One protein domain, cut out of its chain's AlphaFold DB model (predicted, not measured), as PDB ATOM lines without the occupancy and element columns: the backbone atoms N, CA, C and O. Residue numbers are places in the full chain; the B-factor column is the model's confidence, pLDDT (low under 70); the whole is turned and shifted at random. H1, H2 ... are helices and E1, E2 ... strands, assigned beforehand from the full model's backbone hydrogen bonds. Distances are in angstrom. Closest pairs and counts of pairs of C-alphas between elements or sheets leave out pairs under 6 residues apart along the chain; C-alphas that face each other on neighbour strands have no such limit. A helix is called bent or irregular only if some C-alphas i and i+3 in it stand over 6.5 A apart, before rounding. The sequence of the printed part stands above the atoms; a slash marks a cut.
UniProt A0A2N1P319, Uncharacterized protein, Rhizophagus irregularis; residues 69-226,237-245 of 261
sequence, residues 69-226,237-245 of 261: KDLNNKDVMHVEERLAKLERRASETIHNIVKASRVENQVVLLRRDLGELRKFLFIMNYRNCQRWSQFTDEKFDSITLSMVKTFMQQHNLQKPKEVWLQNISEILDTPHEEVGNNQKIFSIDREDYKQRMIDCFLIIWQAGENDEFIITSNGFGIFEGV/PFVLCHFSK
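This is residues 69 to 226 and 237 to 245 of the 261 residues of an uncharacterized protein of Rhizophagus irregularis (UniProt A0A2N1P319). This is an elongated body of crossed helices, with H2 in the middle between the long helix H1 on one side and the helical hairpin of H6 and H7 on the other. Towards one end H3 and H4 pack on H5; towards the other, a small pair of parallel strands, E1 and E2, lies near the last residues of H1, with a long loop of residues 207 to 226 beyond E1. The printed part has 167 residues with seven named helices and two named strands, in the order H1 H2 H3 H4 H5 H6 H7 E1 E2, and is mostly helix. It is compact, with a radius of gyration of the C-alphas of 17.1 A, and spans 53 by 31 by 27 A.

H1, residues 78 to 100, begins at C-alpha 78 (-5.114, -49.449, -3.249) and is 33.6 A long. H2, residues 111 to 126, is 22.3 A long. H3 is residues 129 to 136. H4, residues 142 to 155, begins at C-alpha 142 (-23.935, -54.786, 20.879) and is 20.1 A long; H5, residues 160 to 173, is 20.2 A long. H6, residues 176 to 181, is irregular: C-alphas 177 and 180 are 7.1 A apart. H7 is residues 187 to 198 and E1 residues 204 to 206. E2, residues 242 to 244, ends at C-alpha 244 (-18.111, -22.482, -1.486).

H2 and H5 are the hubs, touching four helices each. H1 touches H2 with residues 86 to 93 alone, closest at the C-alphas of Ala 90 and Leu 117, 5.3 A, at a steep tilt of 60 degrees, opposite ways. H2 touches H7, closest at the C-alphas of Arg 118 and Met 197, 5.9 A. H6 and H7 form a helical hairpin, closest at the C-alphas of Gly 180 and Lys 194, 4.7 A. H5 touches H3, closest at the C-alphas of Phe 135 and Lys 161, 4.9 A, and H4, closest at those of Val 148 and Pro 160, 6.9 A. H3 and H4 are apart. E1 and E2 are parallel neighbours at 30 degrees, with N 205 and O 242 at 3.2 A, within hydrogen-bond range. The closest C-alphas of H1 and E2, those of Val 98 and Ser 244, are 6.3 A apart. Every O i to N i+4 pair is within hydrogen-bond range in H1, H2, H3, H4, H5 and H7; in H6 0 of 2 are, and 1 of 3 O i to N i+3 pairs.

The two C-alphas farthest apart, those of Gln 153 and Asn 210, are 53.7 A apart. Residues 227 to 236 are cut out, and C-alphas 226 and 237 are 16.1 A apart across the cut. Of the links printed whole, none is long. The mean pLDDT of the printed part is 85.8; residues 209, 212, 214 to 226 and 237 to 245 are under 70.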
ATOM      1  N   LYS A  69      -3.966 -48.085   4.961       93.44
ATOM      2  CA  LYS A  69      -3.148 -49.279   4.710       93.44
ATOM      3  C   LYS A  69      -3.970 -50.544   4.913       93.44
ATOM      4  O   LYS A  69      -4.438 -50.789   6.035       93.44
ATOM      5  N   ASP A  70      -4.029 -51.357   3.867       92.44
ATOM      6  CA  ASP A  70      -4.586 -52.704   3.888       92.44
ATOM      7  C   ASP A  70      -3.470 -53.744   3.740       92.44
ATOM      8  O   ASP A  70      -2.989 -54.016   2.645       92.44
ATOM      9  N   LEU A  71      -3.024 -54.319   4.857       90.50
ATOM     10  CA  LEU A  71      -1.926 -55.291   4.847       90.50
ATOM     11  C   LEU A  71      -2.337 -56.659   4.280       90.50
ATOM     12  O   LEU A  71      -1.460 -57.465   3.979       90.50
ATOM     13  N   ASN A  72      -3.640 -56.914   4.136       88.06
ATOM     14  CA  ASN A  72      -4.165 -58.179   3.629       88.06
ATOM     15  C   ASN A  72      -4.391 -58.139   2.107       88.06
ATOM     16  O   ASN A  72      -4.696 -59.166   1.500       88.06
ATOM     17  N   ASN A  73      -4.226 -56.973   1.477       90.06
ATOM     18  CA  ASN A  73      -4.319 -56.805   0.032       90.06
ATOM     19  C   ASN A  73      -2.931 -56.879  -0.627       90.06
ATOM     20  O   ASN A  73      -1.934 -56.432  -0.063       90.06
ATOM     21  N   LYS A  74      -2.869 -57.402  -1.861       89.81
ATOM     22  CA  LYS A  74      -1.639 -57.399  -2.676       89.81
ATOM     23  C   LYS A  74      -1.134 -55.977  -2.927       89.81
ATOM     24  O   LYS A  74       0.071 -55.748  -2.918       89.81
ATOM     25  N   ASP A  75      -2.058 -55.047  -3.145       91.56
ATOM     26  CA  ASP A  75      -1.774 -53.622  -3.205       91.56
ATOM     27  C   ASP A  75      -2.192 -52.957  -1.888       91.56
ATOM     28  O   ASP A  75      -3.357 -52.626  -1.649       91.56
ATOM     29  N   VAL A  76      -1.202 -52.757  -1.019       92.69
ATOM     30  CA  VAL A  76      -1.395 -52.232   0.340       92.69
ATOM     31  C   VAL A  76      -2.005 -50.827   0.354       92.69
ATOM     32  O   VAL A  76      -2.644 -50.445   1.337       92.69
ATOM     33  N   MET A  77      -1.812 -50.052  -0.718       93.38
ATOM     34  CA  MET A  77      -2.231 -48.652  -0.822       93.38
ATOM     35  C   MET A  77      -3.390 -48.445  -1.805       93.38
ATOM     36  O   MET A  77      -3.725 -47.300  -2.110       93.38
ATOM     37  N   HIS A  78      -4.044 -49.521  -2.252       94.25
ATOM     38  CA  HIS A  78      -5.114 -49.449  -3.249       94.25
ATOM     39  C   HIS A  78      -6.235 -48.468  -2.863       94.25
ATOM     40  O   HIS A  78      -6.745 -47.741  -3.716       94.25
ATOM     41  N   VAL A  79      -6.607 -48.402  -1.577       95.44
ATOM     42  CA  VAL A  79      -7.637 -47.471  -1.080       95.44
ATOM     43  C   VAL A  79      -7.198 -46.017  -1.259       95.44
ATOM     44  O   VAL A  79      -7.972 -45.206  -1.762       95.44
ATOM     45  N   GLU A  80      -5.955 -45.684  -0.903       94.94
ATOM     46  CA  GLU A  80      -5.403 -44.330  -1.060       94.94
ATOM     47  C   GLU A  80      -5.354 -43.921  -2.538       94.94
ATOM     48  O   GLU A  80      -5.729 -42.801  -2.882       94.94
ATOM     49  N   GLU A  81      -4.960 -44.827  -3.439       94.06
ATOM     50  CA  GLU A  81      -4.931 -44.527  -4.874       94.06
ATOM     51  C   GLU A  81      -6.337 -44.232  -5.425       94.06
ATOM     52  O   GLU A  81      -6.537 -43.280  -6.189       94.06
ATOM     53  N   ARG A  82      -7.339 -45.023  -5.021       95.38
ATOM     54  CA  ARG A  82      -8.740 -44.814  -5.423       95.38
ATOM     55  C   ARG A  82      -9.290 -43.503  -4.870       95.38
ATOM     56  O   ARG A  82      -9.937 -42.756  -5.607       95.38
ATOM     57  N   LEU A  83      -8.988 -43.190  -3.610       96.00
ATOM     58  CA  LEU A  83      -9.354 -41.918  -2.989       96.00
ATOM     59  C   LEU A  83      -8.725 -40.740  -3.735       96.00
ATOM     60  O   LEU A  83      -9.435 -39.795  -4.065       96.00
ATOM     61  N   ALA A  84      -7.442 -40.813  -4.088       94.81
ATOM     62  CA  ALA A  84      -6.767 -39.753  -4.834       94.81
ATOM     63  C   ALA A  84      -7.430 -39.479  -6.199       94.81
ATOM     64  O   ALA A  84      -7.563 -38.321  -6.609       94.81
ATOM     65  N   LYS A  85      -7.895 -40.526  -6.898       96.25
ATOM     66  CA  LYS A  85      -8.640 -40.389  -8.163       96.25
ATOM     67  C   LYS A  85      -9.981 -39.680  -7.962       96.25
ATOM     68  O   LYS A  85     -10.291 -38.759  -8.721       96.25
ATOM     69  N   LEU A  86     -10.746 -40.074  -6.942       96.38
ATOM     70  CA  LEU A  86     -12.014 -39.426  -6.592       96.38
ATOM     71  C   LEU A  86     -11.798 -37.959  -6.201       96.38
ATOM     72  O   LEU A  86     -12.488 -37.078  -6.705       96.38
ATOM     73  N   GLU A  87     -10.822 -37.688  -5.336       95.44
ATOM     74  CA  GLU A  87     -10.508 -36.341  -4.855       95.44
ATOM     75  C   GLU A  87     -10.121 -35.402  -5.993       95.44
ATOM     76  O   GLU A  87     -10.553 -34.250  -6.008       95.44
ATOM     77  N   ARG A  88      -9.354 -35.889  -6.974       95.50
ATOM     78  CA  ARG A  88      -9.023 -35.108  -8.167       95.50
ATOM     79  C   ARG A  88     -10.282 -34.701  -8.938       95.50
ATOM     80  O   ARG A  88     -10.472 -33.515  -9.195       95.50
ATOM     81  N   ARG A  89     -11.152 -35.664  -9.265       95.31
ATOM     82  CA  ARG A  89     -12.400 -35.416 -10.016       95.31
ATOM     83  C   ARG A  89     -13.352 -34.493  -9.258       95.31
ATOM     84  O   ARG A  89     -13.922 -33.563  -9.830       95.31
ATOM     85  N   ALA A  90     -13.492 -34.713  -7.953       93.75
ATOM     86  CA  ALA A  90     -14.304 -33.869  -7.092       93.75
ATOM     87  C   ALA A  90     -13.741 -32.447  -7.013       93.75
ATOM     88  O   ALA A  90     -14.501 -31.489  -7.106       93.75
ATOM     89  N   SER A  91     -12.418 -32.285  -6.909       92.00
ATOM     90  CA  SER A  91     -11.787 -30.964  -6.893       92.00
ATOM     91  C   SER A  91     -12.020 -30.195  -8.195       92.00
ATOM     92  O   SER A  91     -12.239 -28.988  -8.136       92.00
ATOM     93  N   GLU A  92     -11.965 -30.867  -9.346       92.88
ATOM     94  CA  GLU A  92     -12.271 -30.272 -10.656       92.88
ATOM     95  C   GLU A  92     -13.747 -29.837 -10.723       92.88
ATOM     96  O   GLU A  92     -14.045 -28.695 -11.075       92.88
ATOM     97  N   THR A  93     -14.666 -30.704 -10.285       92.56
ATOM     98  CA  THR A  93     -16.111 -30.413 -10.247       92.56
ATOM     99  C   THR A  93     -16.425 -29.228  -9.331       92.56
ATOM    100  O   THR A  93     -17.106 -28.290  -9.741       92.56
ATOM    101  N   ILE A  94     -15.877 -29.221  -8.112       90.00
ATOM    102  CA  ILE A  94     -16.037 -28.124  -7.149       90.00
ATOM    103  C   ILE A  94     -15.483 -26.827  -7.735       90.00
ATOM    104  O   ILE A  94     -16.154 -25.803  -7.686       90.00
ATOM    105  N   HIS A  95     -14.289 -26.857  -8.336       88.06
ATOM    106  CA  HIS A  95     -13.708 -25.675  -8.967       88.06
ATOM    107  C   HIS A  95     -14.634 -25.080 -10.037       88.06
ATOM    108  O   HIS A  95     -14.840 -23.865 -10.057       88.06
ATOM    109  N   ASN A  96     -15.227 -25.928 -10.880       89.44
ATOM    110  CA  ASN A  96     -16.165 -25.498 -11.912       89.44
ATOM    111  C   ASN A  96     -17.440 -24.890 -11.312       89.44
ATOM    112  O   ASN A  96     -17.869 -23.837 -11.777       89.44
ATOM    113  N   ILE A  97     -17.986 -25.486 -10.244       88.94
ATOM    114  CA  ILE A  97     -19.138 -24.941  -9.509       88.94
ATOM    115  C   ILE A  97     -18.824 -23.539  -8.980       88.94
ATOM    116  O   ILE A  97     -19.559 -22.601  -9.274       88.94
ATOM    117  N   VAL A  98     -17.710 -23.375  -8.255       84.06
ATOM    118  CA  VAL A  98     -17.309 -22.077  -7.678       84.06
ATOM    119  C   VAL A  98     -17.051 -21.032  -8.758       84.06
ATOM    120  O   VAL A  98     -17.277 -19.840  -8.554       84.06
ATOM    121  N   LYS A  99     -16.499 -21.447  -9.899       85.94
ATOM    122  CA  LYS A  99     -16.226 -20.542 -11.013       85.94
ATOM    123  C   LYS A  99     -17.523 -20.075 -11.672       85.94
ATOM    124  O   LYS A  99     -17.642 -18.884 -11.941       85.94
ATOM    125  N   ALA A 100     -18.468 -20.983 -11.910       86.75
ATOM    126  CA  ALA A 100     -19.760 -20.665 -12.511       86.75
ATOM    127  C   ALA A 100     -20.623 -19.796 -11.581       86.75
ATOM    128  O   ALA A 100     -21.154 -18.783 -12.026       86.75
ATOM    129  N   SER A 101     -20.660 -20.101 -10.277       83.69
ATOM    130  CA  SER A 101     -21.491 -19.373  -9.298       83.69
ATOM    131  C   SER A 101     -21.106 -17.900  -9.099       83.69
ATOM    132  O   SER A 101     -21.842 -17.138  -8.482       83.69
ATOM    133  N   ARG A 102     -19.943 -17.478  -9.611       81.88
ATOM    134  CA  ARG A 102     -19.498 -16.073  -9.609       81.88
ATOM    135  C   ARG A 102     -20.195 -15.208 -10.645       81.88
ATOM    136  O   ARG A 102     -20.172 -13.991 -10.516       81.88
ATOM    137  N   VAL A 103     -20.687 -15.826 -11.710       82.81
ATOM    138  CA  VAL A 103     -21.181 -15.129 -12.902       82.81
ATOM    139  C   VAL A 103     -22.638 -15.490 -13.159       82.81
ATOM    140  O   VAL A 103     -23.414 -14.650 -13.605       82.81
ATOM    141  N   GLU A 104     -23.014 -16.730 -12.860       81.94
ATOM    142  CA  GLU A 104     -24.313 -17.300 -13.174       81.94
ATOM    143  C   GLU A 104     -25.061 -17.700 -11.900       81.94
ATOM    144  O   GLU A 104     -24.477 -18.165 -10.922       81.94
ATOM    145  N   ASN A 105     -26.389 -17.588 -11.945       79.25
ATOM    146  CA  ASN A 105     -27.274 -18.032 -10.862       79.25
ATOM    147  C   ASN A 105     -27.585 -19.539 -10.927       79.25
ATOM    148  O   ASN A 105     -28.359 -20.048 -10.119       79.25
ATOM    149  N   GLN A 106     -27.046 -20.247 -11.921       81.25
ATOM    150  CA  GLN A 106     -27.259 -21.673 -12.141       81.25
ATOM    151  C   GLN A 106     -25.933 -22.335 -12.500       81.25
ATOM    152  O   GLN A 106     -25.069 -21.722 -13.116       81.25
ATOM    153  N   VAL A 107     -25.778 -23.601 -12.117       84.62
ATOM    154  CA  VAL A 107     -24.614 -24.411 -12.481       84.62
ATOM    155  C   VAL A 107     -25.107 -25.697 -13.123       84.62
ATOM    156  O   VAL A 107     -25.849 -26.462 -12.507       84.62
ATOM    157  N   VAL A 108     -24.683 -25.947 -14.360       87.06
ATOM    158  CA  VAL A 108     -24.996 -27.186 -15.080       87.06
ATOM    159  C   VAL A 108     -23.874 -28.193 -14.851       87.06
ATOM    160  O   VAL A 108     -22.710 -27.913 -15.131       87.06
ATOM    161  N   LEU A 109     -24.225 -29.379 -14.352       88.50
ATOM    162  CA  LEU A 109     -23.289 -30.477 -14.111       88.50
ATOM    163  C   LEU A 109     -23.659 -31.689 -14.957       88.50
ATOM    164  O   LEU A 109     -24.835 -32.039 -15.087       88.50
ATOM    165  N   LEU A 110     -22.648 -32.381 -15.485       93.12
ATOM    166  CA  LEU A 110     -22.866 -33.695 -16.074       93.12
ATOM    167  C   LEU A 110     -23.300 -34.669 -14.978       93.12
ATOM    168  O   LEU A 110     -22.790 -34.641 -13.857       93.12
ATOM    169  N   ARG A 111     -24.200 -35.597 -15.322       91.94
ATOM    170  CA  ARG A 111     -24.669 -36.636 -14.389       91.94
ATOM    171  C   ARG A 111     -23.513 -37.425 -13.769       91.94
ATOM    172  O   ARG A 111     -23.546 -37.722 -12.579       91.94
ATOM    173  N   ARG A 112     -22.481 -37.719 -14.567       94.19
ATOM    174  CA  ARG A 112     -21.252 -38.378 -14.105       94.19
ATOM    175  C   ARG A 112     -20.557 -37.561 -13.012       94.19
ATOM    176  O   ARG A 112     -20.262 -38.111 -11.959       94.19
ATOM    177  N   ASP A 113     -20.337 -36.270 -13.243       93.75
ATOM    178  CA  ASP A 113     -19.628 -35.392 -12.306       93.75
ATOM    179  C   ASP A 113     -20.419 -35.215 -11.005       93.75
ATOM    180  O   ASP A 113     -19.849 -35.257  -9.917       93.75
ATOM    181  N   LEU A 114     -21.751 -35.121 -11.100       92.44
ATOM    182  CA  LEU A 114     -22.638 -35.104  -9.936       92.44
ATOM    183  C   LEU A 114     -22.561 -36.412  -9.127       92.44
ATOM    184  O   LEU A 114     -22.521 -36.370  -7.897       92.44
ATOM    185  N   GLY A 115     -22.527 -37.569  -9.795       94.62
ATOM    186  CA  GLY A 115     -22.381 -38.868  -9.133       94.62
ATOM    187  C   GLY A 115     -21.035 -39.018  -8.416       94.62
ATOM    188  O   GLY A 115     -20.987 -39.459  -7.266       94.62
ATOM    189  N   GLU A 116     -19.944 -38.583  -9.049       95.38
ATOM    190  CA  GLU A 116     -18.609 -38.567  -8.435       95.38
ATOM    191  C   GLU A 116     -18.539 -37.572  -7.262       95.38
ATOM    192  O   GLU A 116     -17.984 -37.898  -6.212       95.38
ATOM    193  N   LEU A 117     -19.164 -36.395  -7.382       93.62
ATOM    194  CA  LEU A 117     -19.260 -35.425  -6.289       93.62
ATOM    195  C   LEU A 117     -20.037 -35.994  -5.094       93.62
ATOM    196  O   LEU A 117     -19.599 -35.849  -3.955       93.62
ATOM    197  N   ARG A 118     -21.153 -36.693  -5.329       93.94
ATOM    198  CA  ARG A 118     -21.921 -37.371  -4.272       93.94
ATOM    199  C   ARG A 118     -21.110 -38.462  -3.582       93.94
ATOM    200  O   ARG A 118     -21.031 -38.475  -2.355       93.94
ATOM    201  N   LYS A 119     -20.427 -39.327  -4.343       96.00
ATOM    202  CA  LYS A 119     -19.474 -40.294  -3.768       96.00
ATOM    203  C   LYS A 119     -18.436 -39.597  -2.898       96.00
ATOM    204  O   LYS A 119     -18.203 -40.031  -1.776       96.00
ATOM    205  N   PHE A 120     -17.849 -38.507  -3.388       95.00
ATOM    206  CA  PHE A 120     -16.876 -37.733  -2.629       95.00
ATOM    207  C   PHE A 120     -17.452 -37.207  -1.310       95.00
ATOM    208  O   PHE A 120     -16.851 -37.443  -0.264       95.00
ATOM    209  N   LEU A 121     -18.628 -36.575  -1.323       91.75
ATOM    210  CA  LEU A 121     -19.279 -36.052  -0.113       91.75
ATOM    211  C   LEU A 121     -19.606 -37.157   0.902       91.75
ATOM    212  O   LEU A 121     -19.411 -36.971   2.106       91.75
ATOM    213  N   PHE A 122     -20.044 -38.328   0.433       93.12
ATOM    214  CA  PHE A 122     -20.256 -39.476   1.310       93.12
ATOM    215  C   PHE A 122     -18.956 -39.993   1.912       93.12
ATOM    216  O   PHE A 122     -18.864 -40.150   3.125       93.12
ATOM    217  N   ILE A 123     -17.931 -40.202   1.090       94.81
ATOM    218  CA  ILE A 123     -16.629 -40.700   1.539       94.81
ATOM    219  C   ILE A 123     -15.981 -39.737   2.538       94.81
ATOM    220  O   ILE A 123     -15.421 -40.190   3.534       94.81
ATOM    221  N   MET A 124     -16.119 -38.426   2.333       89.69
ATOM    222  CA  MET A 124     -15.703 -37.390   3.282       89.69
ATOM    223  C   MET A 124     -16.315 -37.583   4.671       89.69
ATOM    224  O   MET A 124     -15.614 -37.494   5.677       89.69
ATOM    225  N   ASN A 125     -17.616 -37.877   4.729       86.69
ATOM    226  CA  ASN A 125     -18.300 -38.175   5.981       86.69
ATOM    227  C   ASN A 125     -17.885 -39.544   6.543       86.69
ATOM    228  O   ASN A 125     -17.554 -39.646   7.719       86.69
ATOM    229  N   TYR A 126     -17.839 -40.572   5.699       91.12
ATOM    230  CA  TYR A 126     -17.570 -41.953   6.092       91.12
ATOM    231  C   TYR A 126     -16.156 -42.178   6.638       91.12
ATOM    232  O   TYR A 126     -15.937 -43.016   7.512       91.12
ATOM    233  N   ARG A 127     -15.173 -41.424   6.139       91.06
ATOM    234  CA  ARG A 127     -13.777 -41.543   6.573       91.06
ATOM    235  C   ARG A 127     -13.409 -40.591   7.706       91.06
ATOM    236  O   ARG A 127     -12.234 -40.477   8.032       91.06
ATOM    237  N   ASN A 128     -14.377 -39.884   8.290       86.38
ATOM    238  CA  ASN A 128     -14.094 -38.971   9.390       86.38
ATOM    239  C   ASN A 128     -13.470 -39.710  10.594       86.38
ATOM    240  O   ASN A 128     -13.525 -40.937  10.705       86.38
ATOM    241  N   CYS A 129     -12.873 -38.951  11.515       83.44
ATOM    242  CA  CYS A 129     -12.174 -39.530  12.662       83.44
ATOM    243  C   CYS A 129     -13.062 -40.415  13.550       83.44
ATOM    244  O   CYS A 129     -12.588 -41.437  14.041       83.44
ATOM    245  N   GLN A 130     -14.334 -40.055  13.734       84.44
ATOM    246  CA  GLN A 130     -15.266 -40.802  14.577       84.44
ATOM    247  C   GLN A 130     -15.562 -42.171  13.969       84.44
ATOM    248  O   GLN A 130     -15.344 -43.187  14.626       84.44
ATOM    249  N   ARG A 131     -15.977 -42.208  12.698       87.56
ATOM    250  CA  ARG A 131     -16.295 -43.442  11.976       87.56
ATOM    251  C   ARG A 131     -15.067 -44.325  11.823       87.56
ATOM    252  O   ARG A 131     -15.152 -45.516  12.090       87.56
ATOM    253  N   TRP A 132     -13.912 -43.748  11.493       90.56
ATOM    254  CA  TRP A 132     -12.660 -44.500  11.452       90.56
ATOM    255  C   TRP A 132     -12.345 -45.144  12.810       90.56
ATOM    256  O   TRP A 132     -12.165 -46.359  12.869       90.56
ATOM    257  N   SER A 133     -12.391 -44.368  13.901       88.88
ATOM    258  CA  SER A 133     -12.161 -44.892  15.257       88.88
ATOM    259  C   SER A 133     -13.179 -45.952  15.674       88.88
ATOM    260  O   SER A 133     -12.854 -46.856  16.434       88.88
ATOM    261  N   GLN A 134     -14.406 -45.882  15.150       90.69
ATOM    262  CA  GLN A 134     -15.439 -46.876  15.408       90.69
ATOM    263  C   GLN A 134     -15.003 -48.267  14.941       90.69
ATOM    264  O   GLN A 134     -15.104 -49.228  15.699       90.69
ATOM    265  N   PHE A 135     -14.470 -48.363  13.721       94.00
ATOM    266  CA  PHE A 135     -14.010 -49.625  13.142       94.00
ATOM    267  C   PHE A 135     -12.606 -50.032  13.603       94.00
ATOM    268  O   PHE A 135     -12.318 -51.226  13.640       94.00
ATOM    269  N   THR A 136     -11.717 -49.093  13.942       92.50
ATOM    270  CA  THR A 136     -10.377 -49.456  14.442       92.50
ATOM    271  C   THR A 136     -10.368 -49.833  15.915       92.50
ATOM    272  O   THR A 136      -9.629 -50.737  16.288       92.50
ATOM    273  N   ASP A 137     -11.182 -49.160  16.730       92.06
ATOM    274  CA  ASP A 137     -11.237 -49.355  18.184       92.06
ATOM    275  C   ASP A 137     -12.444 -50.215  18.603       92.06
ATOM    276  O   ASP A 137     -12.708 -50.367  19.793       92.06
ATOM    277  N   GLU A 138     -13.207 -50.729  17.633       91.06
ATOM    278  CA  GLU A 138     -14.399 -51.569  17.824       91.06
ATOM    279  C   GLU A 138     -15.482 -50.941  18.723       91.06
ATOM    280  O   GLU A 138     -16.200 -51.628  19.451       91.06
ATOM    281  N   LYS A 139     -15.639 -49.612  18.654       90.19
ATOM    282  CA  LYS A 139     -16.601 -48.830  19.454       90.19
ATOM    283  C   LYS A 139     -18.022 -48.915  18.890       90.19
ATOM    284  O   LYS A 139     -18.591 -47.924  18.432       90.19
ATOM    285  N   PHE A 140     -18.601 -50.106  18.921       89.00
ATOM    286  CA  PHE A 140     -19.970 -50.375  18.479       89.00
ATOM    287  C   PHE A 140     -20.883 -50.690  19.668       89.00
ATOM    288  O   PHE A 140     -20.433 -51.216  20.686       89.00
ATOM    289  N   ASP A 141     -22.180 -50.411  19.531       91.56
ATOM    290  CA  ASP A 141     -23.182 -51.046  20.385       91.56
ATOM    291  C   ASP A 141     -23.276 -52.553  20.073       91.56
ATOM    292  O   ASP A 141     -22.796 -53.031  19.038       91.56
ATOM    293  N   SER A 142     -23.889 -53.322  20.974       91.38
ATOM    294  CA  SER A 142     -23.935 -54.786  20.879       91.38
ATOM    295  C   SER A 142     -24.630 -55.299  19.614       91.38
ATOM    296  O   SER A 142     -24.202 -56.313  19.057       91.38
ATOM    297  N   ILE A 143     -25.667 -54.601  19.142       92.88
ATOM    298  CA  ILE A 143     -26.440 -54.987  17.959       92.88
ATOM    299  C   ILE A 143     -25.594 -54.738  16.713       92.88
ATOM    300  O   ILE A 143     -25.358 -55.659  15.928       92.88
ATOM    301  N   THR A 144     -25.060 -53.524  16.569       92.00
ATOM    302  CA  THR A 144     -24.220 -53.168  15.420       92.00
ATOM    303  C   THR A 144     -22.973 -54.045  15.350       92.00
ATOM    304  O   THR A 144     -22.622 -54.525  14.272       92.00
ATOM    305  N   LEU A 145     -22.331 -54.337  16.486       94.19
ATOM    306  CA  LEU A 145     -21.165 -55.221  16.521       94.19
ATOM    307  C   LEU A 145     -21.496 -56.631  16.015       94.19
ATOM    308  O   LEU A 145     -20.699 -57.233  15.294       94.19
ATOM    309  N   SER A 146     -22.665 -57.167  16.376       96.44
ATOM    310  CA  SER A 146     -23.128 -58.473  15.895       96.44
ATOM    311  C   SER A 146     -23.332 -58.478  14.375       96.44
ATOM    312  O   SER A 146     -22.891 -59.405  13.688       96.44
ATOM    313  N   MET A 147     -23.911 -57.404  13.828       97.12
ATOM    314  CA  MET A 147     -24.083 -57.238  12.383       97.12
ATOM    315  C   MET A 147     -22.738 -57.144  11.654       97.12
ATOM    316  O   MET A 147     -22.548 -57.815  10.640       97.12
ATOM    317  N   VAL A 148     -21.784 -56.374  12.189       97.06
ATOM    318  CA  VAL A 148     -20.423 -56.265  11.634       97.06
ATOM    319  C   VAL A 148     -19.734 -57.630  11.627       97.06
ATOM    320  O   VAL A 148     -19.193 -58.029  10.600       97.06
ATOM    321  N   LYS A 149     -19.804 -58.394  12.725       97.00
ATOM    322  CA  LYS A 149     -19.215 -59.744  12.804       97.00
ATOM    323  C   LYS A 149     -19.844 -60.721  11.812       97.00
ATOM    324  O   LYS A 149     -19.127 -61.501  11.191       97.00
ATOM    325  N   THR A 150     -21.162 -60.657  11.631       97.81
ATOM    326  CA  THR A 150     -21.871 -61.478  10.637       97.81
ATOM    327  C   THR A 150     -21.392 -61.149   9.224       97.81
ATOM    328  O   THR A 150     -21.052 -62.044   8.454       97.81
ATOM    329  N   PHE A 151     -21.286 -59.859   8.906       97.88
ATOM    330  CA  PHE A 151     -20.770 -59.400   7.621       97.88
ATOM    331  C   PHE A 151     -19.313 -59.835   7.398       97.88
ATOM    332  O   PHE A 151     -18.964 -60.331   6.330       97.88
ATOM    333  N   MET A 152     -18.467 -59.730   8.425       97.62
ATOM    334  CA  MET A 152     -17.082 -60.201   8.369       97.62
ATOM    335  C   MET A 152     -16.992 -61.691   8.028       97.62
ATOM    336  O   MET A 152     -16.214 -62.064   7.156       97.62
ATOM    337  N   GLN A 153     -17.818 -62.533   8.655       97.25
ATOM    338  CA  GLN A 153     -17.866 -63.970   8.361       97.25
ATOM    339  C   GLN A 153     -18.291 -64.245   6.914       97.25
ATOM    340  O   GLN A 153     -17.669 -65.058   6.238       97.25
ATOM    341  N   GLN A 154     -19.312 -63.541   6.420       96.69
ATOM    342  CA  GLN A 154     -19.810 -63.696   5.048       96.69
ATOM    343  C   GLN A 154     -18.775 -63.294   3.986       96.69
ATOM    344  O   GLN A 154     -18.753 -63.869   2.900       96.69
ATOM    345  N   HIS A 155     -17.914 -62.325   4.303       95.31
ATOM    346  CA  HIS A 155     -16.921 -61.766   3.382       95.31
ATOM    347  C   HIS A 155     -15.475 -62.200   3.683       95.31
ATOM    348  O   HIS A 155     -14.548 -61.705   3.048       95.31
ATOM    349  N   ASN A 156     -15.272 -63.152   4.601       94.88
ATOM    350  CA  ASN A 156     -13.959 -63.656   5.031       94.88
ATOM    351  C   ASN A 156     -12.998 -62.572   5.571       94.88
ATOM    352  O   ASN A 156     -11.780 -62.676   5.417       94.88
ATOM    353  N   LEU A 157     -13.540 -61.546   6.228       95.56
ATOM    354  CA  LEU A 157     -12.778 -60.447   6.823       95.56
ATOM    355  C   LEU A 157     -12.413 -60.764   8.275       95.56
ATOM    356  O   LEU A 157     -13.215 -61.331   9.016       95.56
ATOM    357  N   GLN A 158     -11.212 -60.373   8.703       94.06
ATOM    358  CA  GLN A 158     -10.693 -60.745  10.025       94.06
ATOM    359  C   GLN A 158     -10.916 -59.667  11.084       94.06
ATOM    360  O   GLN A 158     -11.052 -59.980  12.267       94.06
ATOM    361  N   LYS A 159     -10.968 -58.393  10.677       95.19
ATOM    362  CA  LYS A 159     -11.109 -57.250  11.591       95.19
ATOM    363  C   LYS A 159     -12.161 -56.252  11.106       95.19
ATOM    364  O   LYS A 159     -12.264 -56.039   9.900       95.19
ATOM    365  N   PRO A 160     -12.855 -55.531  12.007       95.94
ATOM    366  CA  PRO A 160     -13.797 -54.486  11.604       95.94
ATOM    367  C   PRO A 160     -13.160 -53.390  10.734       95.94
ATOM    368  O   PRO A 160     -13.784 -52.916   9.790       95.94
ATOM    369  N   LYS A 161     -11.882 -53.044  10.950       95.56
ATOM    370  CA  LYS A 161     -11.138 -52.137  10.054       95.56
ATOM    371  C   LYS A 161     -11.175 -52.584   8.581       95.56
ATOM    372  O   LYS A 161     -11.231 -51.737   7.695       95.56
ATOM    373  N   GLU A 162     -11.142 -53.886   8.310       96.00
ATOM    374  CA  GLU A 162     -11.184 -54.422   6.942       96.00
ATOM    375  C   GLU A 162     -12.562 -54.214   6.302       96.00
ATOM    376  O   GLU A 162     -12.631 -53.916   5.115       96.00
ATOM    377  N   VAL A 163     -13.645 -54.247   7.090       97.00
ATOM    378  CA  VAL A 163     -14.996 -53.863   6.631       97.00
ATOM    379  C   VAL A 163     -15.011 -52.406   6.179       97.00
ATOM    380  O   VAL A 163     -15.516 -52.090   5.106       97.00
ATOM    381  N   TRP A 164     -14.409 -51.514   6.969       97.06
ATOM    382  CA  TRP A 164     -14.327 -50.091   6.635       97.06
ATOM    383  C   TRP A 164     -13.525 -49.837   5.349       97.06
ATOM    384  O   TRP A 164     -13.963 -49.070   4.490       97.06
ATOM    385  N   LEU A 165     -12.383 -50.514   5.176       97.00
ATOM    386  CA  LEU A 165     -11.578 -50.432   3.951       97.00
ATOM    387  C   LEU A 165     -12.328 -51.003   2.738       97.00
ATOM    388  O   LEU A 165     -12.366 -50.351   1.693       97.00
ATOM    389  N   GLN A 166     -12.964 -52.172   2.886       96.25
ATOM    390  CA  GLN A 166     -13.770 -52.795   1.835       96.25
ATOM    391  C   GLN A 166     -14.902 -51.867   1.397       96.25
ATOM    392  O   GLN A 166     -15.067 -51.642   0.204       96.25
ATOM    393  N   ASN A 167     -15.639 -51.270   2.335       97.69
ATOM    394  CA  ASN A 167     -16.739 -50.370   2.003       97.69
ATOM    395  C   ASN A 167     -16.267 -49.141   1.224       97.69
ATOM    396  O   ASN A 167     -16.902 -48.789   0.234       97.69
ATOM    397  N   ILE A 168     -15.147 -48.515   1.615       97.62
ATOM    398  CA  ILE A 168     -14.563 -47.418   0.826       97.62
ATOM    399  C   ILE A 168     -14.269 -47.913  -0.589       97.62
ATOM    400  O   ILE A 168     -14.726 -47.316  -1.557       97.62
ATOM    401  N   SER A 169     -13.542 -49.021  -0.710       96.69
ATOM    402  CA  SER A 169     -13.163 -49.599  -1.997       96.69
ATOM    403  C   SER A 169     -14.364 -49.901  -2.896       96.69
ATOM    404  O   SER A 169     -14.376 -49.485  -4.054       96.69
ATOM    405  N   GLU A 170     -15.386 -50.561  -2.362       97.75
ATOM    406  CA  GLU A 170     -16.591 -50.952  -3.093       97.75
ATOM    407  C   GLU A 170     -17.450 -49.737  -3.480       97.75
ATOM    408  O   GLU A 170     -17.945 -49.680  -4.605       97.75
ATOM    409  N   ILE A 171     -17.579 -48.716  -2.623       98.12
ATOM    410  CA  ILE A 171     -18.288 -47.465  -2.962       98.12
ATOM    411  C   ILE A 171     -17.594 -46.730  -4.115       98.12
ATOM    412  O   ILE A 171     -18.258 -46.166  -4.990       98.12
ATOM    413  N   LEU A 172     -16.258 -46.700  -4.119       97.19
ATOM    414  CA  LEU A 172     -15.492 -46.012  -5.157       97.19
ATOM    415  C   LEU A 172     -15.609 -46.728  -6.508       97.19
ATOM    416  O   LEU A 172     -15.862 -46.060  -7.516       97.19
ATOM    417  N   ASP A 173     -15.503 -48.057  -6.511       96.31
ATOM    418  CA  ASP A 173     -15.506 -48.875  -7.729       96.31
ATOM    419  C   ASP A 173     -16.908 -49.062  -8.335       96.31
ATOM    420  O   ASP A 173     -17.043 -49.203  -9.550       96.31
ATOM    421  N   THR A 174     -17.962 -49.035  -7.516       97.75
ATOM    422  CA  THR A 174     -19.343 -49.252  -7.980       97.75
ATOM    423  C   THR A 174     -19.905 -47.988  -8.631       97.75
ATOM    424  O   THR A 174     -19.774 -46.916  -8.040       97.75
ATOM    425  N   PRO A 175     -20.562 -48.035  -9.807       97.12
ATOM    426  CA  PRO A 175     -21.275 -46.882 -10.367       97.12
ATOM    427  C   PRO A 175     -22.219 -46.230  -9.346       97.12
ATOM    428  O   PRO A 175     -22.841 -46.928  -8.551       97.12
ATOM    429  N   HIS A 176     -22.326 -44.895  -9.346       96.31
ATOM    430  CA  HIS A 176     -23.059 -44.143  -8.310       96.31
ATOM    431  C   HIS A 176     -24.490 -44.662  -8.085       96.31
ATOM    432  O   HIS A 176     -24.902 -44.844  -6.941       96.31
ATOM    433  N   GLU A 177     -25.216 -44.948  -9.165       95.69
ATOM    434  CA  GLU A 177     -26.592 -45.450  -9.132       95.69
ATOM    435  C   GLU A 177     -26.723 -46.872  -8.562       95.69
ATOM    436  O   GLU A 177     -27.797 -47.265  -8.112       95.69
ATOM    437  N   GLU A 178     -25.640 -47.648  -8.568       97.56
ATOM    438  CA  GLU A 178     -25.632 -49.060  -8.180       97.56
ATOM    439  C   GLU A 178     -25.135 -49.281  -6.746       97.56
ATOM    440  O   GLU A 178     -25.375 -50.345  -6.172       97.56
ATOM    441  N   VAL A 179     -24.500 -48.273  -6.127       97.81
ATOM    442  CA  VAL A 179     -23.932 -48.373  -4.768       97.81
ATOM    443  C   VAL A 179     -24.975 -48.861  -3.759       97.81
ATOM    444  O   VAL A 179     -24.690 -49.757  -2.968       97.81
ATOM    445  N   GLY A 180     -26.207 -48.340  -3.828       95.38
ATOM    446  CA  GLY A 180     -27.299 -48.704  -2.914       95.38
ATOM    447  C   GLY A 180     -27.723 -50.179  -2.971       95.38
ATOM    448  O   GLY A 180     -28.377 -50.661  -2.049       95.38
ATOM    449  N   ASN A 181     -27.319 -50.912  -4.012       96.81
ATOM    450  CA  ASN A 181     -27.647 -52.324  -4.214       96.81
ATOM    451  C   ASN A 181     -26.434 -53.259  -4.058       96.81
ATOM    452  O   ASN A 181     -26.610 -54.481  -4.050       96.81
ATOM    453  N   ASN A 182     -25.213 -52.727  -3.913       97.75
ATOM    454  CA  ASN A 182     -24.003 -53.546  -3.839       97.75
ATOM    455  C   ASN A 182     -23.914 -54.303  -2.499       97.75
ATOM    456  O   ASN A 182     -23.631 -53.734  -1.445       97.75
ATOM    457  N   GLN A 183     -24.104 -55.625  -2.549       97.12
ATOM    458  CA  GLN A 183     -24.075 -56.499  -1.372       97.12
ATOM    459  C   GLN A 183     -22.700 -56.649  -0.714       97.12
ATOM    460  O   GLN A 183     -22.625 -57.108   0.419       97.12
ATOM    461  N   LYS A 184     -21.626 -56.211  -1.377       97.56
ATOM    462  CA  LYS A 184     -20.278 -56.160  -0.802       97.56
ATOM    463  C   LYS A 184     -20.050 -54.947   0.098       97.56
ATOM    464  O   LYS A 184     -18.986 -54.839   0.698       97.56
ATOM    465  N   ILE A 185     -21.022 -54.044   0.200       98.25
ATOM    466  CA  ILE A 185     -21.007 -52.939   1.157       98.25
ATOM    467  C   ILE A 185     -21.850 -53.351   2.362       98.25
ATOM    468  O   ILE A 185     -22.983 -53.819   2.194       98.25
ATOM    469  N   PHE A 186     -21.306 -53.151   3.564       97.81
ATOM    470  CA  PHE A 186     -22.014 -53.406   4.820       97.81
ATOM    471  C   PHE A 186     -23.408 -52.768   4.808       97.81
ATOM    472  O   PHE A 186     -23.566 -51.611   4.423       97.81
ATOM    473  N   SER A 187     -24.425 -53.516   5.236       96.44
ATOM    474  CA  SER A 187     -25.831 -53.164   5.004       96.44
ATOM    475  C   SER A 187     -26.227 -51.787   5.542       96.44
ATOM    476  O   SER A 187     -26.938 -51.062   4.854       96.44
ATOM    477  N   ILE A 188     -25.745 -51.413   6.731       94.06
ATOM    478  CA  ILE A 188     -26.022 -50.097   7.331       94.06
ATOM    479  C   ILE A 188     -25.383 -48.983   6.494       94.06
ATOM    480  O   ILE A 188     -26.036 -47.996   6.182       94.06
ATOM    481  N   ASP A 189     -24.125 -49.163   6.082       95.38
ATOM    482  CA  ASP A 189     -23.387 -48.170   5.289       95.38
ATOM    483  C   ASP A 189     -23.978 -47.991   3.891       95.38
ATOM    484  O   ASP A 189     -24.039 -46.881   3.360       95.38
ATOM    485  N   ARG A 190     -24.438 -49.093   3.301       97.06
ATOM    486  CA  ARG A 190     -25.116 -49.099   2.010       97.06
ATOM    487  C   ARG A 190     -26.442 -48.350   2.061       97.06
ATOM    488  O   ARG A 190     -26.727 -47.567   1.157       97.06
ATOM    489  N   GLU A 191     -27.238 -48.589   3.100       94.31
ATOM    490  CA  GLU A 191     -28.520 -47.910   3.288       94.31
ATOM    491  C   GLU A 191     -28.311 -46.411   3.550       94.31
ATOM    492  O   GLU A 191     -28.948 -45.582   2.903       94.31
ATOM    493  N   ASP A 192     -27.331 -46.057   4.386       91.94
ATOM    494  CA  ASP A 192     -26.914 -44.668   4.607       91.94
ATOM    495  C   ASP A 192     -26.504 -43.976   3.297       91.94
ATOM    496  O   ASP A 192     -26.865 -42.820   3.059       91.94
ATOM    497  N   TYR A 193     -25.754 -44.665   2.428       94.94
ATOM    498  CA  TYR A 193     -25.386 -44.130   1.117       94.94
ATOM    499  C   TYR A 193     -26.621 -43.899   0.253       94.94
ATOM    500  O   TYR A 193     -26.783 -42.817  -0.308       94.94
ATOM    501  N   LYS A 194     -27.491 -44.906   0.141       94.19
ATOM    502  CA  LYS A 194     -28.691 -44.847  -0.693       94.19
ATOM    503  C   LYS A 194     -29.586 -43.678  -0.283       94.19
ATOM    504  O   LYS A 194     -29.841 -42.798  -1.103       94.19
ATOM    505  N   GLN A 195     -29.938 -43.603   0.998       89.50
ATOM    506  CA  GLN A 195     -30.804 -42.550   1.523       89.50
ATOM    507  C   GLN A 195     -30.225 -41.152   1.283       89.50
ATOM    508  O   GLN A 195     -30.949 -40.225   0.937       89.50
ATOM    509  N   ARG A 196     -28.908 -40.974   1.451       86.75
ATOM    510  CA  ARG A 196     -28.291 -39.637   1.426       86.75
ATOM    511  C   ARG A 196     -27.836 -39.197   0.039       86.75
ATOM    512  O   ARG A 196     -27.832 -38.004  -0.245       86.75
ATOM    513  N   MET A 197     -27.406 -40.133  -0.802       91.31
ATOM    514  CA  MET A 197     -26.770 -39.829  -2.088       91.31
ATOM    515  C   MET A 197     -27.656 -40.144  -3.287       91.31
ATOM    516  O   MET A 197     -27.469 -39.520  -4.330       91.31
ATOM    517  N   ILE A 198     -28.594 -41.085  -3.160       91.06
ATOM    518  CA  ILE A 198     -29.488 -41.491  -4.254       91.06
ATOM    519  C   ILE A 198     -30.868 -40.862  -4.060       91.06
ATOM    520  O   ILE A 198     -31.363 -40.197  -4.969       91.06
ATOM    521  N   ASP A 199     -31.445 -41.010  -2.868       89.00
ATOM    522  CA  ASP A 199     -32.840 -40.634  -2.606       89.00
ATOM    523  C   ASP A 199     -33.023 -39.132  -2.294       89.00
ATOM    524  O   ASP A 199     -34.149 -38.636  -2.238       89.00
ATOM    525  N   CYS A 200     -31.922 -38.382  -2.145       84.81
ATOM    526  CA  CYS A 200     -31.916 -36.952  -1.818       84.81
ATOM    527  C   CYS A 200     -31.316 -36.059  -2.922       84.81
ATOM    528  O   CYS A 200     -30.428 -36.438  -3.701       84.81
ATOM    529  N   PHE A 201     -31.759 -34.798  -2.941       81.75
ATOM    530  CA  PHE A 201     -31.202 -33.757  -3.808       81.75
ATOM    531  C   PHE A 201     -29.969 -33.092  -3.185       81.75
ATOM    532  O   PHE A 201     -29.910 -32.854  -1.980       81.75
ATOM    533  N   LEU A 202     -28.987 -32.760  -4.030       82.88
ATOM    534  CA  LEU A 202     -27.842 -31.938  -3.642       82.88
ATOM    535  C   LEU A 202     -28.206 -30.461  -3.754       82.88
ATOM    536  O   LEU A 202     -28.632 -30.008  -4.814       82.88
ATOM    537  N   ILE A 203     -27.984 -29.725  -2.669       80.44
ATOM    538  CA  ILE A 203     -28.093 -28.271  -2.615       80.44
ATOM    539  C   ILE A 203     -26.691 -27.712  -2.339       80.44
ATOM    540  O   ILE A 203     -25.862 -28.338  -1.677       80.44
ATOM    541  N   ILE A 204     -26.383 -26.557  -2.917       78.12
ATOM    542  CA  ILE A 204     -25.099 -25.879  -2.740       78.12
ATOM    543  C   ILE A 204     -25.400 -24.485  -2.218       78.12
ATOM    544  O   ILE A 204     -26.202 -23.765  -2.811       78.12
ATOM    545  N   TRP A 205     -24.755 -24.123  -1.113       77.12
ATOM    546  CA  TRP A 205     -24.917 -22.821  -0.486       77.12
ATOM    547  C   TRP A 205     -23.636 -22.011  -0.641       77.12
ATOM    548  O   TRP A 205     -22.524 -22.489  -0.392       77.12
ATOM    549  N   GLN A 206     -23.811 -20.755  -1.029       75.31
ATOM    550  CA  GLN A 206     -22.752 -19.762  -1.069       75.31
ATOM    551  C   GLN A 206     -23.040 -18.716   0.001       75.31
ATOM    552  O   GLN A 206     -24.162 -18.228   0.115       75.31
ATOM    553  N   ALA A 207     -22.029 -18.403   0.811       76.06
ATOM    554  CA  ALA A 207     -22.151 -17.342   1.801       76.06
ATOM    555  C   ALA A 207     -22.273 -15.989   1.087       76.06
ATOM    556  O   ALA A 207     -21.669 -15.799   0.025       76.06
ATOM    557  N   GLY A 208     -23.009 -15.053   1.688       74.19
ATOM    558  CA  GLY A 208     -23.004 -13.656   1.259       74.19
ATOM    559  C   GLY A 208     -21.592 -13.062   1.290       74.19
ATOM    560  O   GLY A 208     -20.687 -13.599   1.930       74.19
ATOM    561  N   GLU A 209     -21.382 -11.939   0.601       68.44
ATOM    562  CA  GLU A 209     -20.047 -11.331   0.431       68.44
ATOM    563  C   GLU A 209     -19.313 -11.104   1.767       68.44
ATOM    564  O   GLU A 209     -18.114 -11.382   1.884       68.44
ATOM    565  N   ASN A 210     -20.065 -10.706   2.796       74.25
ATOM    566  CA  ASN A 210     -19.567 -10.422   4.145       74.25
ATOM    567  C   ASN A 210     -19.935 -11.496   5.177       74.25
ATOM    568  O   ASN A 210     -19.589 -11.353   6.348       74.25
ATOM    569  N   ASP A 211     -20.597 -12.566   4.741       74.25
ATOM    570  CA  ASP A 211     -20.988 -13.669   5.606       74.25
ATOM    571  C   ASP A 211     -20.006 -14.827   5.471       74.25
ATOM    572  O   ASP A 211     -19.279 -14.990   4.475       74.25
ATOM    573  N   GLU A 212     -19.971 -15.652   6.510       67.75
ATOM    574  CA  GLU A 212     -19.136 -16.837   6.570       67.75
ATOM    575  C   GLU A 212     -19.850 -17.935   7.343       67.75
ATOM    576  O   GLU A 212     -20.445 -17.699   8.394       67.75
ATOM    577  N   PHE A 213     -19.758 -19.156   6.828       70.81
ATOM    578  CA  PHE A 213     -20.192 -20.324   7.572       70.81
ATOM    579  C   PHE A 213     -19.111 -20.695   8.584       70.81
ATOM    580  O   PHE A 213     -17.940 -20.869   8.229       70.81
ATOM    581  N   ILE A 214     -19.505 -20.820   9.849       68.31
ATOM    582  CA  ILE A 214     -18.680 -21.468  10.864       68.31
ATOM    583  C   ILE A 214     -18.878 -22.964  10.671       68.31
ATOM    584  O   ILE A 214     -19.987 -23.451  10.836       68.31
ATOM    585  N   ILE A 215     -17.805 -23.666  10.309       68.25
ATOM    586  CA  ILE A 215     -17.846 -25.106  10.059       68.25
ATOM    587  C   ILE A 215     -17.077 -25.810  11.173       68.25
ATOM    588  O   ILE A 215     -15.911 -25.517  11.454       68.25
ATOM    589  N   THR A 216     -17.741 -26.757  11.814       67.62
ATOM    590  CA  THR A 216     -17.151 -27.668  12.801       67.62
ATOM    591  C   THR A 216     -16.248 -28.717  12.138       67.62
ATOM    592  O   THR A 216     -16.303 -28.959  10.936       67.62
ATOM    593  N   SER A 217     -15.393 -29.401  12.904       62.56
ATOM    594  CA  SER A 217     -14.491 -30.425  12.343       62.56
ATOM    595  C   SER A 217     -15.220 -31.600  11.671       62.56
ATOM    596  O   SER A 217     -14.632 -32.259  10.814       62.56
ATOM    597  N   ASN A 218     -16.486 -31.850  12.025       63.47
ATOM    598  CA  ASN A 218     -17.370 -32.810  11.360       63.47
ATOM    599  C   ASN A 218     -18.206 -32.193  10.219       63.47
ATOM    600  O   ASN A 218     -18.663 -32.942   9.357       63.47
ATOM    601  N   GLY A 219     -18.319 -30.864  10.132       61.56
ATOM    602  CA  GLY A 219     -19.112 -30.148   9.122       61.56
ATOM    603  C   GLY A 219     -18.548 -30.162   7.692       61.56
ATOM    604  O   GLY A 219     -19.176 -29.643   6.778       61.56
ATOM    605  N   PHE A 220     -17.385 -30.781   7.459       62.91
ATOM    606  CA  PHE A 220     -16.842 -31.007   6.108       62.91
ATOM    607  C   PHE A 220     -17.456 -32.231   5.394       62.91
ATOM    608  O   PHE A 220     -17.078 -32.535   4.261       62.91
ATOM    609  N   GLY A 221     -18.353 -32.961   6.070       59.47
ATOM    610  CA  GLY A 221     -19.130 -34.073   5.518       59.47
ATOM    611  C   GLY A 221     -20.613 -33.725   5.337       59.47
ATOM    612  O   GLY A 221     -20.975 -32.573   5.151       59.47
ATOM    613  N   ILE A 222     -21.482 -34.739   5.402       60.25
ATOM    614  CA  ILE A 222     -22.941 -34.595   5.209       60.25
ATOM    615  C   ILE A 222     -23.637 -34.005   6.451       60.25
ATOM    616  O   ILE A 222     -24.731 -33.463   6.339       60.25
ATOM    617  N   PHE A 223     -23.018 -34.102   7.632       60.00
ATOM    618  CA  PHE A 223     -23.615 -33.692   8.905       60.00
ATOM    619  C   PHE A 223     -22.717 -32.733   9.673       60.00
ATOM    620  O   PHE A 223     -21.525 -32.985   9.836       60.00
ATOM    621  N   GLU A 224     -23.330 -31.700  10.234       55.25
ATOM    622  CA  GLU A 224     -22.733 -30.792  11.207       55.25
ATOM    623  C   GLU A 224     -23.423 -30.965  12.571       55.25
ATOM    624  O   GLU A 224     -24.599 -31.315  12.650       55.25
ATOM    625  N   GLY A 225     -22.685 -30.764  13.669       46.38
ATOM    626  CA  GLY A 225     -23.269 -30.652  15.014       46.38
ATOM    627  C   GLY A 225     -23.628 -31.965  15.718       46.38
ATOM    628  O   GLY A 225     -23.887 -31.948  16.918       46.38
ATOM    629  N   VAL A 226     -23.576 -33.114  15.038       49.97
ATOM    630  CA  VAL A 226     -23.823 -34.419  15.675       49.97
ATOM    631  C   VAL A 226     -22.530 -34.954  16.290       49.97
ATOM    632  O   VAL A 226     -21.589 -35.311  15.583       49.97
ATOM    633  N   PRO A 237     -36.304 -33.705   6.296       25.39
ATOM    634  CA  PRO A 237     -35.823 -33.492   4.937       25.39
ATOM    635  C   PRO A 237     -34.505 -32.714   5.023       25.39
ATOM    636  O   PRO A 237     -34.496 -31.500   5.212       25.39
ATOM    637  N   PHE A 238     -33.378 -33.421   4.985       37.78
ATOM    638  CA  PHE A 238     -32.073 -32.796   5.152       37.78
ATOM    639  C   PHE A 238     -31.617 -32.136   3.849       37.78
ATOM    640  O   PHE A 238     -31.621 -32.735   2.775       37.78
ATOM    641  N   VAL A 239     -31.202 -30.878   3.986       26.59
ATOM    642  CA  VAL A 239     -30.547 -30.066   2.961       26.59
ATOM    643  C   VAL A 239     -29.061 -30.417   2.966       26.59
ATOM    644  O   VAL A 239     -28.398 -30.314   3.996       26.59
ATOM    645  N   LEU A 240     -28.538 -30.849   1.818       35.06
ATOM    646  CA  LEU A 240     -27.109 -31.086   1.632       35.06
ATOM    647  C   LEU A 240     -26.390 -29.728   1.576       35.06
ATOM    648  O   LEU A 240     -26.823 -28.843   0.844       35.06
ATOM    649  N   CYS A 241     -25.321 -29.549   2.353       35.16
ATOM    650  CA  CYS A 241     -24.556 -28.303   2.384       35.16
ATOM    651  C   CYS A 241     -23.151 -28.541   1.828       35.16
ATOM    652  O   CYS A 241     -22.277 -29.063   2.514       35.16
ATOM    653  N   HIS A 242     -22.920 -28.148   0.576       37.06
ATOM    654  CA  HIS A 242     -21.567 -27.883   0.095       37.06
ATOM    655  C   HIS A 242     -21.322 -26.375   0.153       37.06
ATOM    656  O   HIS A 242     -22.051 -25.610  -0.476       37.06
ATOM    657  N   PHE A 243     -20.311 -25.961   0.917       38.88
ATOM    658  CA  PHE A 243     -19.963 -24.557   1.100       38.88
ATOM    659  C   PHE A 243     -18.872 -24.153   0.118       38.88
ATOM    660  O   PHE A 243     -17.771 -24.707   0.131       38.88
ATOM    661  N   SER A 244     -19.149 -23.144  -0.701       30.20
ATOM    662  CA  SER A 244     -18.111 -22.482  -1.486       30.20
ATOM    663  C   SER A 244     -18.207 -20.969  -1.340       30.20
ATOM    664  O   SER A 244     -19.303 -20.415  -1.329       30.20
ATOM    665  N   LYS A 245     -17.058 -20.295  -1.192       38.00
ATOM    666  CA  LYS A 245     -16.964 -18.831  -1.218       38.00
ATOM    667  C   LYS A 245     -16.254 -18.409  -2.496       38.00
ATOM    668  O   LYS A 245     -15.176 -18.914  -2.823       38.00
TER     669      LYS A 245